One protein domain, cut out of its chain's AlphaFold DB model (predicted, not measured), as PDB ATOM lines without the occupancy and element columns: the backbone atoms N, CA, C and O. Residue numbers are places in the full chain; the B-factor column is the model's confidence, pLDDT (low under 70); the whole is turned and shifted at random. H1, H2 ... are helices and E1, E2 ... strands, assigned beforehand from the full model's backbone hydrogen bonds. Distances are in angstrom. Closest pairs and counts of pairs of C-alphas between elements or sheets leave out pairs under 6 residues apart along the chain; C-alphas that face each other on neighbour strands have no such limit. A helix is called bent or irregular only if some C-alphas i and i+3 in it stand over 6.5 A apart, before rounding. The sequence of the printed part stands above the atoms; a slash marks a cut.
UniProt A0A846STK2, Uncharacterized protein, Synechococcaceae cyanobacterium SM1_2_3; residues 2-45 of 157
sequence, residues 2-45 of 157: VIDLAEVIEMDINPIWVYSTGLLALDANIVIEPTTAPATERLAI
ATOM      1  N   VAL A   2      85.823 -14.902-239.761       64.31
ATOM      2  CA  VAL A   2      86.808 -14.040-239.060       64.31
ATOM      3  C   VAL A   2      87.402 -12.955-239.970       64.31
ATOM      4  O   VAL A   2      87.722 -11.876-239.498       64.31
ATOM      5  N   ILE A   3      87.523 -13.208-241.275       70.94
ATOM      6  CA  ILE A   3      87.969 -12.202-242.260       70.94
ATOM      7  C   ILE A   3      86.869 -11.203-242.657       70.94
ATOM      8  O   ILE A   3      87.164 -10.199-243.289       70.94
ATOM      9  N   ASP A   4      85.612 -11.498-242.307       74.56
ATOM     10  CA  ASP A   4      84.434 -10.730-242.735       74.56
ATOM     11  C   ASP A   4      83.820  -9.916-241.581       74.56
ATOM     12  O   ASP A   4      83.045  -8.999-241.831       74.56
ATOM     13  N   LEU A   5      84.152 -10.257-240.328       84.50
ATOM     14  CA  LEU A   5      83.618  -9.654-239.106       84.50
ATOM     15  C   LEU A   5      84.777  -9.080-238.289       84.50
ATOM     16  O   LEU A   5      85.599  -9.824-237.747       84.50
ATOM     17  N   ALA A   6      84.861  -7.754-238.235       85.12
ATOM     18  CA  ALA A   6      85.942  -7.052-237.549       85.12
ATOM     19  C   ALA A   6      85.762  -7.094-236.027       85.12
ATOM     20  O   ALA A   6      86.737  -7.056-235.285       85.12
ATOM     21  N   GLU A   7      84.509  -7.210-235.594       88.69
ATOM     22  CA  GLU A   7      84.074  -7.194-234.208       88.69
ATOM     23  C   GLU A   7      84.413  -8.494-233.475       88.69
ATOM     24  O   GLU A   7      84.484  -8.507-232.253       88.69
ATOM     25  N   VAL A   8      84.632  -9.599-234.198       88.50
ATOM     26  CA  VAL A   8      85.023 -10.880-233.598       88.50
ATOM     27  C   VAL A   8      86.523 -10.866-233.311       88.50
ATOM     28  O   VAL A   8      87.334 -10.934-234.241       88.50
ATOM     29  N   ILE A   9      86.880 -10.806-232.027       86.38
ATOM     30  CA  ILE A   9      88.277 -10.770-231.572       86.38
ATOM     31  C   ILE A   9      88.804 -12.148-231.161       86.38
ATOM     32  O   ILE A   9      89.984 -12.433-231.352       86.38
ATOM     33  N   GLU A  10      87.930 -13.028-230.674       86.31
ATOM     34  CA  GLU A  10      88.288 -14.381-230.257       86.31
ATOM     35  C   GLU A  10      87.141 -15.345-230.558       86.31
ATOM     36  O   GLU A  10      85.964 -14.998-230.428       86.31
ATOM     37  N   MET A  11      87.494 -16.559-230.973       88.12
ATOM     38  CA  MET A  11      86.557 -17.662-231.124       88.12
ATOM     39  C   MET A  11      87.242 -18.954-230.695       88.12
ATOM     40  O   MET A  11      88.205 -19.381-231.332       88.12
ATOM     41  N   ASP A  12      86.707 -19.581-229.657       89.56
ATOM     42  CA  ASP A  12      87.093 -20.911-229.201       89.56
ATOM     43  C   ASP A  12      85.937 -21.877-229.464       89.56
ATOM     44  O   ASP A  12      84.780 -21.566-229.180       89.56
ATOM     45  N   ILE A  13      86.230 -23.037-230.048       89.75
ATOM     46  CA  ILE A  13      85.242 -24.097-230.265       89.75
ATOM     47  C   ILE A  13      85.833 -25.378-229.705       89.75
ATOM     48  O   ILE A  13      86.757 -25.950-230.289       89.75
ATOM     49  N   ASN A  14      85.299 -25.834-228.577       85.50
ATOM     50  CA  ASN A  14      85.903 -26.928-227.842       85.50
ATOM     51  C   ASN A  14      84.889 -27.623-226.921       85.50
ATOM     52  O   ASN A  14      84.340 -26.962-226.053       85.50
ATOM     53  N   PRO A  15      84.696 -28.953-226.989       90.38
ATOM     54  CA  PRO A  15      85.210 -29.887-227.996       90.38
ATOM     55  C   PRO A  15      84.412 -29.903-229.305       90.38
ATOM     56  O   PRO A  15      83.191 -29.739-229.310       90.38
ATOM     57  N   ILE A  16      85.097 -30.233-230.406       90.69
ATOM     58  CA  ILE A  16      84.464 -30.652-231.661       90.69
ATOM     59  C   ILE A  16      84.567 -32.174-231.797       90.69
ATOM     60  O   ILE A  16      85.661 -32.740-231.798       90.69
ATOM     61  N   TRP A  17      83.429 -32.836-231.965       91.75
ATOM     62  CA  TRP A  17      83.333 -34.257-232.277       91.75
ATOM     63  C   TRP A  17      82.957 -34.463-233.737       91.75
ATOM     64  O   TRP A  17      81.984 -33.897-234.233       91.75
ATOM     65  N   VAL A  18      83.730 -35.302-234.423       93.12
ATOM     66  CA  VAL A  18      83.501 -35.660-235.824       93.12
ATOM     67  C   VAL A  18      83.021 -37.104-235.891       93.12
ATOM     68  O   VAL A  18      83.660 -38.006-235.353       93.12
ATOM     69  N   TYR A  19      81.900 -37.316-236.573       92.19
ATOM     70  CA  TYR A  19      81.295 -38.622-236.825       92.19
ATOM     71  C   TYR A  19      81.174 -38.862-238.331       92.19
ATOM     72  O   TYR A  19      81.339 -37.952-239.141       92.19
ATOM     73  N   SER A  20      80.825 -40.084-238.732       92.19
ATOM     74  CA  SER A  20      80.666 -40.447-240.148       92.19
ATOM     75  C   SER A  20      79.569 -39.662-240.881       92.19
ATOM     76  O   SER A  20      79.559 -39.638-242.107       92.19
ATOM     77  N   THR A  21      78.633 -39.051-240.154       88.62
ATOM     78  CA  THR A  21      77.466 -38.347-240.713       88.62
ATOM     79  C   THR A  21      77.458 -36.848-240.430       88.62
ATOM     80  O   THR A  21      76.536 -36.162-240.868       88.62
ATOM     81  N   GLY A  22      78.448 -36.319-239.706       88.44
ATOM     82  CA  GLY A  22      78.452 -34.908-239.348       88.44
ATOM     83  C   GLY A  22      79.423 -34.547-238.235       88.44
ATOM     84  O   GLY A  22      80.306 -35.316-237.861       88.44
ATOM     85  N   LEU A  23      79.240 -33.339-237.715       92.75
ATOM     86  CA  LEU A  23      80.113 -32.706-236.740       92.75
ATOM     87  C   LEU A  23      79.258 -32.078-235.636       92.75
ATOM     88  O   LEU A  23      78.234 -31.463-235.927       92.75
ATOM     89  N   LEU A  24      79.674 -32.248-234.381       91.75
ATOM     90  CA  LEU A  24      79.039 -31.672-233.199       91.75
ATOM     91  C   LEU A  24      80.060 -30.808-232.458       91.75
ATOM     92  O   LEU A  24      81.097 -31.315-232.042       91.75
ATOM     93  N   ALA A  25      79.754 -29.528-232.268       90.81
ATOM     94  CA  ALA A  25      80.463 -28.679-231.315       90.81
ATOM     95  C   ALA A  25      79.696 -28.700-229.987       90.81
ATOM     96  O   ALA A  25      78.497 -28.421-229.970       90.81
ATOM     97  N   LEU A  26      80.364 -29.085-228.901       89.88
ATOM     98  CA  LEU A  26      79.759 -29.170-227.567       89.88
ATOM     99  C   LEU A  26      79.688 -27.809-226.870       89.88
ATOM    100  O   LEU A  26      78.710 -27.533-226.182       89.88
ATOM    101  N   ASP A  27      80.713 -26.983-227.064       91.06
ATOM    102  CA  ASP A  27      80.772 -25.609-226.580       91.06
ATOM    103  C   ASP A  27      81.486 -24.725-227.613       91.06
ATOM    104  O   ASP A  27      82.327 -25.194-228.393       91.06
ATOM    105  N   ALA A  28      81.086 -23.457-227.658       91.81
ATOM    106  CA  ALA A  28      81.664 -22.445-228.527       91.81
ATOM    107  C   ALA A  28      81.551 -21.073-227.859       91.81
ATOM    108  O   ALA A  28      80.450 -20.594-227.587       91.81
ATOM    109  N   ASN A  29      82.693 -20.424-227.654       91.94
ATOM    110  CA  ASN A  29      82.785 -19.096-227.070       91.94
ATOM    111  C   ASN A  29      83.256 -18.110-228.135       91.94
ATOM    112  O   ASN A  29      84.217 -18.370-228.855       91.94
ATOM    113  N   ILE A  30      82.573 -16.972-228.240       91.38
ATOM    114  CA  ILE A  30      82.940 -15.888-229.152       91.38
ATOM    115  C   ILE A  30      83.022 -14.607-228.335       91.38
ATOM    116  O   ILE A  30      82.060 -14.237-227.662       91.38
ATOM    117  N   VAL A  31      84.154 -13.917-228.426       91.19
ATOM    118  CA  VAL A  31      84.336 -12.597-227.822       91.19
ATOM    119  C   VAL A  31      84.190 -11.540-228.912       91.19
ATOM    120  O   VAL A  31      84.805 -11.638-229.979       91.19
ATOM    121  N   ILE A  32      83.337 -10.549-228.645       92.00
ATOM    122  CA  ILE A  32      82.967  -9.495-229.592       92.00
ATOM    123  C   ILE A  32      83.298  -8.133-228.985       92.00
ATOM    124  O   ILE A  32      82.854  -7.828-227.878       92.00
ATOM    125  N   GLU A  33      84.007  -7.296-229.735       91.12
ATOM    126  CA  GLU A  33      84.295  -5.907-229.381       91.12
ATOM    127  C   GLU A  33      83.851  -4.948-230.498       91.12
ATOM    128  O   GLU A  33      84.084  -5.219-231.678       91.12
ATOM    129  N   PRO A  34      83.219  -3.803-230.171       90.31
ATOM    130  CA  PRO A  34      82.867  -2.808-231.175       90.31
ATOM    131  C   PRO A  34      84.119  -2.233-231.836       90.31
ATOM    132  O   PRO A  34      85.016  -1.730-231.161       90.31
ATOM    133  N   THR A  35      84.145  -2.223-233.163       87.25
ATOM    134  CA  THR A  35      85.208  -1.580-233.934       87.25
ATOM    135  C   THR A  35      84.642  -0.927-235.183       87.25
ATOM    136  O   THR A  35      83.626  -1.350-235.729       87.25
ATOM    137  N   THR A  36      85.302   0.134-235.636       84.94
ATOM    138  CA  THR A  36      85.035   0.774-236.929       84.94
ATOM    139  C   THR A  36      86.110   0.447-237.965       84.94
ATOM    140  O   THR A  36      85.980   0.851-239.120       84.94
ATOM    141  N   ALA A  37      87.185  -0.233-237.556       83.75
ATOM    142  CA  ALA A  37      88.250  -0.658-238.453       83.75
ATOM    143  C   ALA A  37      87.796  -1.872-239.287       83.75
ATOM    144  O   ALA A  37      87.058  -2.720-238.783       83.75
ATOM    145  N   PRO A  38      88.211  -1.986-240.560       80.62
ATOM    146  CA  PRO A  38      87.886  -3.142-241.384       80.62
ATOM    147  C   PRO A  38      88.606  -4.406-240.890       80.62
ATOM    148  O   PRO A  38      89.772  -4.369-240.504       80.62
ATOM    149  N   ALA A  39      87.935  -5.560-240.981       79.81
ATOM    150  CA  ALA A  39      88.462  -6.854-240.524       79.81
ATOM    151  C   ALA A  39      89.794  -7.248-241.190       79.81
ATOM    152  O   ALA A  39      90.578  -8.007-240.621       79.81
ATOM    153  N   THR A  40      90.055  -6.726-242.390       76.25
ATOM    154  CA  THR A  40      91.274  -6.976-243.160       76.25
ATOM    155  C   THR A  40      92.513  -6.309-242.572       76.25
ATOM    156  O   THR A  40      93.608  -6.806-242.793       76.25
ATOM    157  N   GLU A  41      92.372  -5.228-241.797       78.88
ATOM    158  CA  GLU A  41      93.510  -4.439-241.295       78.88
ATOM    159  C   GLU A  41      94.396  -5.219-240.309       78.88
ATOM    160  O   GLU A  41      95.604  -5.013-240.255       78.88
ATOM    161  N   ARG A  42      93.817  -6.167-239.562       77.31
ATOM    162  CA  ARG A  42      94.566  -7.042-238.642       77.31
ATOM    163  C   ARG A  42      95.172  -8.280-239.308       77.31
ATOM    164  O   ARG A  42      95.792  -9.092-238.623       77.31
ATOM    165  N   LEU A  43      94.952  -8.486-240.608       76.69
ATOM    166  CA  LEU A  43      95.458  -9.656-241.321       76.69
ATOM    167  C   LEU A  43      96.846  -9.353-241.890       76.69
ATOM    168  O   LEU A  43      97.041  -8.372-242.596       76.69
ATOM    169  N   ALA A  44      97.815 -10.228-241.615       74.31
ATOM    170  CA  ALA A  44      99.159 -10.114-242.185       74.31
ATOM    171  C   ALA A  44      99.211 -10.448-243.690       74.31
ATOM    172  O   ALA A  44     100.209 -10.165-244.346       74.31
ATOM    173  N   ILE A  45      98.162 -11.089-244.217       72.94
ATOM    174  CA  ILE A  45      98.021 -11.503-245.617       72.94
ATOM    175  C   ILE A  45      96.590 -11.193-246.047       72.94
ATOM    176  O   ILE A  45      95.643 -11.508-245.317       72.94
TER     177      ILE A  45
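This is residues 2 to 45 of the 157 residues of an uncharacterized protein of Synechococcaceae cyanobacterium SM1_2_3 (UniProt A0A846STK2). This is a long, narrow two-stranded ribbon that bends partway along: E1 and E4 run side by side as one antiparallel pair, and past the bend they run on into the hairpin of E2 and E3, whose tip, residues 18 to 23, sticks out. At the other end of the ribbon, away from that tip, the stretch after E4 folds back into the short helix H1, and the first printed residues lie near there too. The printed part has 44 residues, with four named strands and one named helix in the order E1, E2, E3, E4, H1; the two sheets, E1 - E4 and E2 - E3, are both antiparallel and the class is mostly strand. The whole is only just loose, close to extended, with a radius of gyration of the C-alphas of 13.9 A, and it is elongated, spanning 40 by 21 by 14 A.

Find C-alpha 8 at (85.023, -10.880, -233.598); from there E1, residues 8 to 13, runs 13.6 A. Its partner E4, residues 28 to 32, covers 13.1 A and ends at C-alpha 32, (82.967, -9.495, -229.592). Further out, E2 holds residues 16 to 19 over 10.0 A, and E3 holds residues 22 to 25 over 10.4 A. H1, residues 39 to 42, ends at C-alpha 42, (94.566, -7.042, -238.642); it is neither bent nor irregular, but only just: C-alphas 39 and 42 are 6.4 A apart.

Start at E1 and E4, antiparallel neighbours at 173 degrees between directions. Look for N 29 and O 12, 2.8 A apart, and N 9 and O 31, 3.0 A apart, both within hydrogen-bond range; C-alphas 13 and 28 face each other at 4.3 A. From here E1 runs on into E2 at 49 degrees, and E3 runs on into E4 at 59 degrees, each across a break of 2 residues. E2 and E3 form a hairpin, antiparallel at 161 degrees, with N 17 and O 24 within hydrogen-bond range at 2.8 A. E1, E2 and E3 are each apart from H1. With 4 residues H1 is too short for a pair of O i and N i+4, and its one pair of O i and N i+3 is not within range.

The two C-alphas farthest apart are those of Ser 20 and Thr 36, at 41.6 A, while the first and last printed C-alphas, of Val 2 and Ile 45, are 13.2 A apart. The printed part has no cut. The three links between successive strands are tight, and the link from E4 to H1, with 6 residues, is short. In the B-factor column the mean pLDDT of the printed part is 85.9; residue 2 is under 70, and H1 has a mean of 78.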